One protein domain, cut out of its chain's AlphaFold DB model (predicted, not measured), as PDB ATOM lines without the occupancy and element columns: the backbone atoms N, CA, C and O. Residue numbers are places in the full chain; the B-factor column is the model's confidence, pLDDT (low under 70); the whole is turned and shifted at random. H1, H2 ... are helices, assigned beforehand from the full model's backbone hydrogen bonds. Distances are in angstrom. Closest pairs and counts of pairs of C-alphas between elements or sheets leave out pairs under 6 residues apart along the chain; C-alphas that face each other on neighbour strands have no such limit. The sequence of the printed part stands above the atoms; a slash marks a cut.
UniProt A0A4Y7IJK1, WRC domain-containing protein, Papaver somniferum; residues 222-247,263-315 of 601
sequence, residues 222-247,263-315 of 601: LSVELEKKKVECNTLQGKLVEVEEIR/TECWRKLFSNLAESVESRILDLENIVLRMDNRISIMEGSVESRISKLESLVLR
ATOM      1  N   LEU A 222     160.716 191.589 210.369       81.12
ATOM      2  CA  LEU A 222     159.543 191.575 209.485       81.12
ATOM      3  C   LEU A 222     158.701 192.845 209.622       81.12
ATOM      4  O   LEU A 222     158.206 193.359 208.621       81.12
ATOM      5  N   SER A 223     158.575 193.386 210.836       83.50
ATOM      6  CA  SER A 223     157.880 194.655 211.065       83.50
ATOM      7  C   SER A 223     158.558 195.817 210.329       83.50
ATOM      8  O   SER A 223     157.873 196.680 209.784       83.50
ATOM      9  N   VAL A 224     159.894 195.837 210.278       91.62
ATOM     10  CA  VAL A 224     160.653 196.842 209.516       91.62
ATOM     11  C   VAL A 224     160.484 196.637 208.006       91.62
ATOM     12  O   VAL A 224     160.304 197.611 207.273       91.62
ATOM     13  N   GLU A 225     160.498 195.389 207.524       89.56
ATOM     14  CA  GLU A 225     160.237 195.058 206.112       89.56
ATOM     15  C   GLU A 225     158.837 195.524 205.675       89.56
ATOM     16  O   GLU A 225     158.683 196.104 204.596       89.56
ATOM     17  N   LEU A 226     157.832 195.347 206.540       83.31
ATOM     18  CA  LEU A 226     156.460 195.788 206.307       83.31
ATOM     19  C   LEU A 226     156.350 197.317 206.210       83.31
ATOM     20  O   LEU A 226     155.777 197.830 205.247       83.31
ATOM     21  N   GLU A 227     156.937 198.060 207.154       86.88
ATOM     22  CA  GLU A 227     156.938 199.531 207.107       86.88
ATOM     23  C   GLU A 227     157.691 200.064 205.876       86.88
ATOM     24  O   GLU A 227     157.224 200.997 205.220       86.88
ATOM     25  N   LYS A 228     158.791 199.420 205.466       91.75
ATOM     26  CA  LYS A 228     159.482 199.764 204.214       91.75
ATOM     27  C   LYS A 228     158.556 199.621 203.001       91.75
ATOM     28  O   LYS A 228     158.453 200.544 202.191       91.75
ATOM     29  N   LYS A 229     157.850 198.494 202.873       83.75
ATOM     30  CA  LYS A 229     156.929 198.258 201.748       83.75
ATOM     31  C   LYS A 229     155.725 199.201 201.763       83.75
ATOM     32  O   LYS A 229     155.260 199.611 200.696       83.75
ATOM     33  N   LYS A 230     155.253 199.592 202.946       85.50
ATOM     34  CA  LYS A 230     154.206 200.605 203.123       85.50
ATOM     35  C   LYS A 230     154.654 201.982 202.629       85.50
ATOM     36  O   LYS A 230     153.922 202.610 201.868       85.50
ATOM     37  N   VAL A 231     155.873 202.416 202.964       89.94
ATOM     38  CA  VAL A 231     156.451 203.663 202.427       89.94
ATOM     39  C   VAL A 231     156.529 203.615 200.903       89.94
ATOM     40  O   VAL A 231     156.070 204.541 200.236       89.94
ATOM     41  N   GLU A 232     157.027 202.515 200.334       86.62
ATOM     42  CA  GLU A 232     157.067 202.357 198.882       86.62
ATOM     43  C   GLU A 232     155.644 202.438 198.268       86.62
ATOM     44  O   GLU A 232     155.473 202.936 197.153       86.62
ATOM     45  N   CYS A 233     154.596 201.937 198.944       78.50
ATOM     46  CA  CYS A 233     153.207 202.035 198.459       78.50
ATOM     47  C   CYS A 233     152.709 203.480 198.437       78.50
ATOM     48  O   CYS A 233     152.124 203.901 197.441       78.50
ATOM     49  N   ASN A 234     153.024 204.260 199.473       84.94
ATOM     50  CA  ASN A 234     152.713 205.688 199.504       84.94
ATOM     51  C   ASN A 234     153.397 206.435 198.345       84.94
ATOM     52  O   ASN A 234     152.797 207.316 197.734       84.94
ATOM     53  N   THR A 235     154.621 206.041 197.968       89.12
ATOM     54  CA  THR A 235     155.301 206.591 196.784       89.12
ATOM     55  C   THR A 235     154.543 206.299 195.487       89.12
ATOM     56  O   THR A 235     154.435 207.177 194.633       89.12
ATOM     57  N   LEU A 236     153.996 205.089 195.315       81.69
ATOM     58  CA  LEU A 236     153.174 204.778 194.138       81.69
ATOM     59  C   LEU A 236     151.853 205.531 194.133       81.69
ATOM     60  O   LEU A 236     151.413 205.954 193.070       81.69
ATOM     61  N   GLN A 237     151.247 205.725 195.301       82.25
ATOM     62  CA  GLN A 237     150.041 206.530 195.415       82.25
ATOM     63  C   GLN A 237     150.296 207.968 194.944       82.25
ATOM     64  O   GLN A 237     149.483 208.511 194.202       82.25
ATOM     65  N   GLY A 238     151.452 208.550 195.284       87.31
ATOM     66  CA  GLY A 238     151.875 209.851 194.753       87.31
ATOM     67  C   GLY A 238     151.998 209.863 193.225       87.31
ATOM     68  O   GLY A 238     151.445 210.745 192.574       87.31
ATOM     69  N   LYS A 239     152.640 208.844 192.637       86.44
ATOM     70  CA  LYS A 239     152.756 208.715 191.171       86.44
ATOM     71  C   LYS A 239     151.403 208.535 190.479       86.44
ATOM     72  O   LYS A 239     151.212 209.037 189.380       86.44
ATOM     73  N   LEU A 240     150.462 207.828 191.106       83.44
ATOM     74  CA  LEU A 240     149.109 207.654 190.573       83.44
ATOM     75  C   LEU A 240     148.363 208.993 190.513       83.44
ATOM     76  O   LEU A 240     147.688 209.266 189.526       83.44
ATOM     77  N   VAL A 241     148.515 209.833 191.542       88.56
ATOM     78  CA  VAL A 241     147.950 211.190 191.556       88.56
ATOM     79  C   VAL A 241     148.568 212.043 190.449       88.56
ATOM     80  O   VAL A 241     147.836 212.716 189.735       88.56
ATOM     81  N   GLU A 242     149.884 211.972 190.246       89.06
ATOM     82  CA  GLU A 242     150.563 212.687 189.157       89.06
ATOM     83  C   GLU A 242     150.047 212.256 187.773       89.06
ATOM     84  O   GLU A 242     149.704 213.102 186.951       89.06
ATOM     85  N   VAL A 243     149.905 210.948 187.531       82.31
ATOM     86  CA  VAL A 243     149.336 210.414 186.280       82.31
ATOM     87  C   VAL A 243     147.894 210.884 186.068       82.31
ATOM     88  O   VAL A 243     147.521 211.241 184.950       82.31
ATOM     89  N   GLU A 244     147.092 210.918 187.130       86.25
ATOM     90  CA  GLU A 244     145.710 211.397 187.076       86.25
ATOM     91  C   GLU A 244     145.629 212.905 186.787       86.25
ATOM     92  O   GLU A 244     144.755 213.341 186.038       86.25
ATOM     93  N   GLU A 245     146.559 213.711 187.302       90.00
ATOM     94  CA  GLU A 245     146.647 215.134 186.958       90.00
ATOM     95  C   GLU A 245     147.083 215.349 185.501       90.00
ATOM     96  O   GLU A 245     146.468 216.155 184.802       90.00
ATOM     97  N   ILE A 246     148.053 214.577 184.988       86.44
ATOM     98  CA  ILE A 246     148.435 214.622 183.560       86.44
ATOM     99  C   ILE A 246     147.236 214.248 182.674       86.44
ATOM    100  O   ILE A 246     147.029 214.839 181.615       86.44
ATOM    101  N   ARG A 247     146.403 213.294 183.107       84.44
ATOM    102  CA  ARG A 247     145.179 212.916 182.385       84.44
ATOM    103  C   ARG A 247     144.193 214.083 182.300       84.44
ATOM    104  O   ARG A 247     143.605 214.313 181.244       84.44
ATOM    105  N   THR A 263     144.973 207.559 172.878       82.25
ATOM    106  CA  THR A 263     144.357 206.480 173.668       82.25
ATOM    107  C   THR A 263     145.264 205.261 173.832       82.25
ATOM    108  O   THR A 263     145.279 204.654 174.904       82.25
ATOM    109  N   GLU A 264     146.069 204.917 172.823       85.38
ATOM    110  CA  GLU A 264     147.005 203.792 172.914       85.38
ATOM    111  C   GLU A 264     148.190 204.087 173.846       85.38
ATOM    112  O   GLU A 264     148.573 203.235 174.654       85.38
ATOM    113  N   CYS A 265     148.716 205.318 173.816       83.06
ATOM    114  CA  CYS A 265     149.745 205.770 174.754       83.06
ATOM    115  C   CYS A 265     149.256 205.687 176.211       83.06
ATOM    116  O   CYS A 265     149.932 205.111 177.069       83.06
ATOM    117  N   TRP A 266     148.038 206.175 176.472       83.56
ATOM    118  CA  TRP A 266     147.406 206.093 177.789       83.56
ATOM    119  C   TRP A 266     147.186 204.653 178.234       83.56
ATOM    120  O   TRP A 266     147.570 204.293 179.346       83.56
ATOM    121  N   ARG A 267     146.641 203.799 177.358       85.62
ATOM    122  CA  ARG A 267     146.428 202.377 177.657       85.62
ATOM    123  C   ARG A 267     147.729 201.705 178.087       85.62
ATOM    124  O   ARG A 267     147.748 201.027 179.109       85.62
ATOM    125  N   LYS A 268     148.826 201.946 177.364       89.56
ATOM    126  CA  LYS A 268     150.142 201.378 177.685       89.56
ATOM    127  C   LYS A 268     150.686 201.877 179.027       89.56
ATOM    128  O   LYS A 268     151.233 201.088 179.794       89.56
ATOM    129  N   LEU A 269     150.522 203.166 179.329       84.44
ATOM    130  CA  LEU A 269     150.955 203.751 180.599       84.44
ATOM    131  C   LEU A 269     150.165 203.169 181.783       84.44
ATOM    132  O   LEU A 269     150.767 202.773 182.783       84.44
ATOM    133  N   PHE A 270     148.845 203.026 181.640       83.56
ATOM    134  CA  PHE A 270     147.991 202.397 182.649       83.56
ATOM    135  C   PHE A 270     148.278 200.905 182.825       83.56
ATOM    136  O   PHE A 270     148.323 200.445 183.962       83.56
ATOM    137  N   SER A 271     148.527 200.156 181.746       86.50
ATOM    138  CA  SER A 271     148.915 198.742 181.836       86.50
ATOM    139  C   SER A 271     150.212 198.557 182.626       86.50
ATOM    140  O   SER A 271     150.236 197.772 183.569       86.50
ATOM    141  N   ASN A 272     151.254 199.342 182.327       85.38
ATOM    142  CA  ASN A 272     152.523 199.278 183.061       85.38
ATOM    143  C   ASN A 272     152.348 199.626 184.551       85.38
ATOM    144  O   ASN A 272     152.979 199.021 185.421       85.38
ATOM    145  N   LEU A 273     151.494 200.609 184.857       83.12
ATOM    146  CA  LEU A 273     151.217 201.010 186.234       83.12
ATOM    147  C   LEU A 273     150.405 199.948 186.983       83.12
ATOM    148  O   LEU A 273     150.726 199.640 188.130       83.12
ATOM    149  N   ALA A 274     149.396 199.363 186.337       81.38
ATOM    150  CA  ALA A 274     148.591 198.284 186.896       81.38
ATOM    151  C   ALA A 274     149.459 197.060 187.216       81.38
ATOM    152  O   ALA A 274     149.418 196.575 188.342       81.38
ATOM    153  N   GLU A 275     150.316 196.630 186.286       85.44
ATOM    154  CA  GLU A 275     151.266 195.531 186.512       85.44
ATOM    155  C   GLU A 275     152.223 195.830 187.677       85.44
ATOM    156  O   GLU A 275     152.461 194.974 188.532       85.44
ATOM    157  N   SER A 276     152.727 197.068 187.769       85.38
ATOM    158  CA  SER A 276     153.597 197.494 188.871       85.38
ATOM    159  C   SER A 276     152.887 197.459 190.229       85.38
ATOM    160  O   SER A 276     153.462 196.995 191.217       85.38
ATOM    161  N   VAL A 277     151.638 197.923 190.292       80.38
ATOM    162  CA  VAL A 277     150.828 197.903 191.517       80.38
ATOM    163  C   VAL A 277     150.480 196.466 191.905       80.38
ATOM    164  O   VAL A 277     150.659 196.095 193.064       80.38
ATOM    165  N   GLU A 278     150.046 195.633 190.957       80.81
ATOM    166  CA  GLU A 278     149.690 194.236 191.225       80.81
ATOM    167  C   GLU A 278     150.886 193.419 191.720       80.81
ATOM    168  O   GLU A 278     150.761 192.714 192.723       80.81
ATOM    169  N   SER A 279     152.064 193.572 191.106       85.56
ATOM    170  CA  SER A 279     153.287 192.912 191.578       85.56
ATOM    171  C   SER A 279     153.623 193.279 193.025       85.56
ATOM    172  O   SER A 279     154.102 192.436 193.779       85.56
ATOM    173  N   ARG A 280     153.377 194.526 193.438       81.31
ATOM    174  CA  ARG A 280     153.702 194.990 194.795       81.31
ATOM    175  C   ARG A 280     152.647 194.618 195.831       81.31
ATOM    176  O   ARG A 280     152.998 194.426 196.994       81.31
ATOM    177  N   ILE A 281     151.388 194.474 195.419       81.25
ATOM    178  CA  ILE A 281     150.337 193.876 196.254       81.25
ATOM    179  C   ILE A 281     150.694 192.417 196.564       81.25
ATOM    180  O   ILE A 281     150.668 192.032 197.729       81.25
ATOM    181  N   LEU A 282     151.130 191.641 195.564       81.44
ATOM    182  CA  LEU A 282     151.561 190.251 195.765       81.44
ATOM    183  C   LEU A 282     152.766 190.134 196.713       81.44
ATOM    184  O   LEU A 282     152.817 189.234 197.552       81.44
ATOM    185  N   ASP A 283     153.734 191.052 196.622       81.62
ATOM    186  CA  ASP A 283     154.852 191.123 197.575       81.62
ATOM    187  C   ASP A 283     154.366 191.323 199.021       81.62
ATOM    188  O   ASP A 283     154.874 190.683 199.945       81.62
ATOM    189  N   LEU A 284     153.391 192.216 199.224       78.94
ATOM    190  CA  LEU A 284     152.811 192.498 200.538       78.94
ATOM    191  C   LEU A 284     152.019 191.308 201.080       78.94
ATOM    192  O   LEU A 284     152.220 190.929 202.232       78.94
ATOM    193  N   GLU A 285     151.175 190.693 200.254       80.19
ATOM    194  CA  GLU A 285     150.425 189.485 200.613       80.19
ATOM    195  C   GLU A 285     151.381 188.362 201.044       80.19
ATOM    196  O   GLU A 285     151.171 187.732 202.079       80.19
ATOM    197  N   ASN A 286     152.501 188.182 200.338       81.25
ATOM    198  CA  ASN A 286     153.537 187.220 200.718       81.25
ATOM    199  C   ASN A 286     154.242 187.565 202.043       81.25
ATOM    200  O   ASN A 286     154.651 186.661 202.775       81.25
ATOM    201  N   ILE A 287     154.438 188.847 202.371       79.88
ATOM    202  CA  ILE A 287     154.997 189.257 203.671       79.88
ATOM    203  C   ILE A 287     154.015 188.938 204.796       79.88
ATOM    204  O   ILE A 287     154.415 188.311 205.778       79.88
ATOM    205  N   VAL A 288     152.743 189.305 204.630       77.88
ATOM    206  CA  VAL A 288     151.683 189.038 205.614       77.88
ATOM    207  C   VAL A 288     151.531 187.533 205.834       77.88
ATOM    208  O   VAL A 288     151.624 187.071 206.967       77.88
ATOM    209  N   LEU A 289     151.478 186.739 204.762       79.62
ATOM    210  CA  LEU A 289     151.415 185.279 204.849       79.62
ATOM    211  C   LEU A 289     152.624 184.683 205.598       79.62
ATOM    212  O   LEU A 289     152.494 183.723 206.362       79.62
ATOM    213  N   ARG A 290     153.833 185.230 205.401       79.25
ATOM    214  CA  ARG A 290     155.027 184.808 206.159       79.25
ATOM    215  C   ARG A 290     154.927 185.172 207.642       79.25
ATOM    216  O   ARG A 290     155.446 184.417 208.466       79.25
ATOM    217  N   MET A 291     154.303 186.299 207.981       75.62
ATOM    218  CA  MET A 291     154.054 186.699 209.369       75.62
ATOM    219  C   MET A 291     153.036 185.768 210.034       75.62
ATOM    220  O   MET A 291     153.347 185.208 211.083       75.62
ATOM    221  N   ASP A 292     151.903 185.504 209.386       75.88
ATOM    222  CA  ASP A 292     150.833 184.649 209.921       75.88
ATOM    223  C   ASP A 292     151.309 183.213 210.169       75.88
ATOM    224  O   ASP A 292     151.064 182.631 211.227       75.88
ATOM    225  N   ASN A 293     152.089 182.658 209.236       78.12
ATOM    226  CA  ASN A 293     152.697 181.339 209.412       78.12
ATOM    227  C   ASN A 293     153.661 181.299 210.608       78.12
ATOM    228  O   ASN A 293     153.728 180.300 211.323       78.12
ATOM    229  N   ARG A 294     154.425 182.372 210.851       79.62
ATOM    230  CA  ARG A 294     155.333 182.449 212.007       79.62
ATOM    231  C   ARG A 294     154.571 182.584 213.322       79.62
ATOM    232  O   ARG A 294     154.972 181.938 214.288       79.62
ATOM    233  N   ILE A 295     153.490 183.365 213.339       80.38
ATOM    234  CA  ILE A 295     152.594 183.494 214.493       80.38
ATOM    235  C   ILE A 295     151.984 182.130 214.821       80.38
ATOM    236  O   ILE A 295     152.118 181.675 215.952       80.38
ATOM    237  N   SER A 296     151.471 181.412 213.818       80.06
ATOM    238  CA  SER A 296     150.894 180.070 213.993       80.06
ATOM    239  C   SER A 296     151.901 179.065 214.576       80.06
ATOM    240  O   SER A 296     151.585 178.288 215.475       80.06
ATOM    241  N   ILE A 297     153.154 179.085 214.100       80.81
ATOM    242  CA  ILE A 297     154.228 178.234 214.649       80.81
ATOM    243  C   ILE A 297     154.526 178.598 216.111       80.81
ATOM    244  O   ILE A 297     154.805 177.715 216.927       80.81
ATOM    245  N   MET A 298     154.490 179.888 216.453       75.25
ATOM    246  CA  MET A 298     154.718 180.354 217.819       75.25
ATOM    247  C   MET A 298     153.578 179.936 218.748       75.25
ATOM    248  O   MET A 298     153.861 179.424 219.829       75.25
ATOM    249  N   GLU A 299     152.325 180.103 218.329       74.56
ATOM    250  CA  GLU A 299     151.145 179.680 219.088       74.56
ATOM    251  C   GLU A 299     151.219 178.187 219.413       74.56
ATOM    252  O   GLU A 299     151.202 177.824 220.587       74.56
ATOM    253  N   GLY A 300     151.484 177.337 218.415       80.06
ATOM    254  CA  GLY A 300     151.653 175.897 218.644       80.06
ATOM    255  C   GLY A 300     152.819 175.560 219.587       80.06
ATOM    256  O   GLY A 300     152.725 174.649 220.416       80.06
ATOM    257  N   SER A 301     153.927 176.312 219.524       79.50
ATOM    258  CA  SER A 301     155.040 176.140 220.467       79.50
ATOM    259  C   SER A 301     154.676 176.562 221.891       79.50
ATOM    260  O   SER A 301     155.157 175.942 222.840       79.50
ATOM    261  N   VAL A 302     153.889 177.624 222.065       75.50
ATOM    262  CA  VAL A 302     153.445 178.101 223.381       75.50
ATOM    263  C   VAL A 302     152.433 177.124 223.971       75.50
ATOM    264  O   VAL A 302     152.590 176.715 225.120       75.50
ATOM    265  N   GLU A 303     151.472 176.661 223.175       79.56
ATOM    266  CA  GLU A 303     150.492 175.650 223.576       79.56
ATOM    267  C   GLU A 303     151.163 174.353 224.028       79.56
ATOM    268  O   GLU A 303     150.890 173.875 225.128       79.56
ATOM    269  N   SER A 304     152.127 173.830 223.257       82.81
ATOM    270  CA  SER A 304     152.870 172.620 223.637       82.81
ATOM    271  C   SER A 304     153.599 172.775 224.980       82.81
ATOM    272  O   SER A 304     153.637 171.841 225.789       82.81
ATOM    273  N   ARG A 305     154.147 173.966 225.259       78.06
ATOM    274  CA  ARG A 305     154.808 174.266 226.540       78.06
ATOM    275  C   ARG A 305     153.813 174.332 227.687       78.06
ATOM    276  O   ARG A 305     154.106 173.790 228.752       78.06
ATOM    277  N   ILE A 306     152.655 174.949 227.470       78.81
ATOM    278  CA  ILE A 306     151.582 174.985 228.465       78.81
ATOM    279  C   ILE A 306     151.128 173.557 228.780       78.81
ATOM    280  O   ILE A 306     151.143 173.178 229.946       78.81
ATOM    281  N   SER A 307     150.879 172.717 227.771       84.31
ATOM    282  CA  SER A 307     150.509 171.310 227.983       84.31
ATOM    283  C   SER A 307     151.587 170.517 228.731       84.31
ATOM    284  O   SER A 307     151.280 169.700 229.604       84.31
ATOM    285  N   LYS A 308     152.875 170.764 228.448       88.38
ATOM    286  CA  LYS A 308     153.980 170.129 229.183       88.38
ATOM    287  C   LYS A 308     153.995 170.568 230.651       88.38
ATOM    288  O   LYS A 308     154.145 169.714 231.524       88.38
ATOM    289  N   LEU A 309     153.799 171.857 230.937       80.81
ATOM    290  CA  LEU A 309     153.704 172.375 232.304       80.81
ATOM    291  C   LEU A 309     152.482 171.817 233.039       80.81
ATOM    292  O   LEU A 309     152.631 171.329 234.156       80.81
ATOM    293  N   GLU A 310     151.313 171.792 232.400       82.12
ATOM    294  CA  GLU A 310     150.091 171.189 232.945       82.12
ATOM    295  C   GLU A 310     150.325 169.719 233.325       82.12
ATOM    296  O   GLU A 310     149.998 169.303 234.439       82.12
ATOM    297  N   SER A 311     151.000 168.944 232.465       86.06
ATOM    298  CA  SER A 311     151.326 167.540 232.752       86.06
ATOM    299  C   SER A 311     152.272 167.362 233.951       86.06
ATOM    300  O   SER A 311     152.123 166.416 234.733       86.06
ATOM    301  N   LEU A 312     153.230 168.279 234.137       83.44
ATOM    302  CA  LEU A 312     154.159 168.262 235.271       83.44
ATOM    303  C   LEU A 312     153.454 168.647 236.574       83.44
ATOM    304  O   LEU A 312     153.681 168.014 237.607       83.44
ATOM    305  N   VAL A 313     152.572 169.646 236.516       82.62
ATOM    306  CA  VAL A 313     151.773 170.088 237.661       82.62
ATOM    307  C   VAL A 313     150.830 168.968 238.107       82.62
ATOM    308  O   VAL A 313     150.809 168.649 239.297       82.62
ATOM    309  N   LEU A 314     150.156 168.290 237.169       81.94
ATOM    310  CA  LEU A 314     149.301 167.129 237.450       81.94
ATOM    311  C   LEU A 314     150.066 165.983 238.129       81.94
ATOM    312  O   LEU A 314     149.573 165.388 239.085       81.94
ATOM    313  N   ARG A 315     151.299 165.694 237.692       81.69
ATOM    314  CA  ARG A 315     152.117 164.618 238.276       81.69
ATOM    315  C   ARG A 315     152.644 164.949 239.679       81.69
ATOM    316  O   ARG A 315     152.972 164.035 240.430       81.69
TER     317      ARG A 315
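AT A GLANCE: This is residues 222 to 247 and 263 to 315 of the 601 residues of the protein "WRC domain-containing protein" of Papaver somniferum (UniProt A0A4Y7IJK1). One very long helix, H2, makes the whole length of a rod, and a shorter helix, H1, runs beside its first part in the opposite direction; residues 292 to 315 of H2 stick out beyond H1. The printed part has 79 residues with two named helices, H1 then H2, and no named strand: all helix. It is extended, with a radius of gyration of the C-alphas of 22.1 A and spans of 77 by 19 by 13 A.

HOW THE PARTS SIT: H2, residues 263 to 315, touches H1, residues 222 to 247, with its residues 277 to 291 alone. The closest C-alphas are those of Lys 229 and Leu 284, 7.2 A apart. The helices run opposite ways at a shallow tilt of 20 degrees. In both, every O i to N i+4 pair is within hydrogen-bond range.

IN THESE COORDINATES: H2 measures 77.4 A, from C-alpha 263 at (144.357, 206.480, 173.668) to C-alpha 315 at (152.117, 164.618, 238.276). H1 measures 37.4 A and begins with C-alpha 222 at (159.543, 191.575, 209.485).

THE WHOLE: The C-alphas farthest apart, those of Thr 263 and Arg 315, are 77.4 A apart. Residues 248 to 262, the link across the cut, are not printed; C-alphas 247 and 263 are 10.9 A apart. Mean pLDDT of the printed part is 83.0, and no printed residue is under 70.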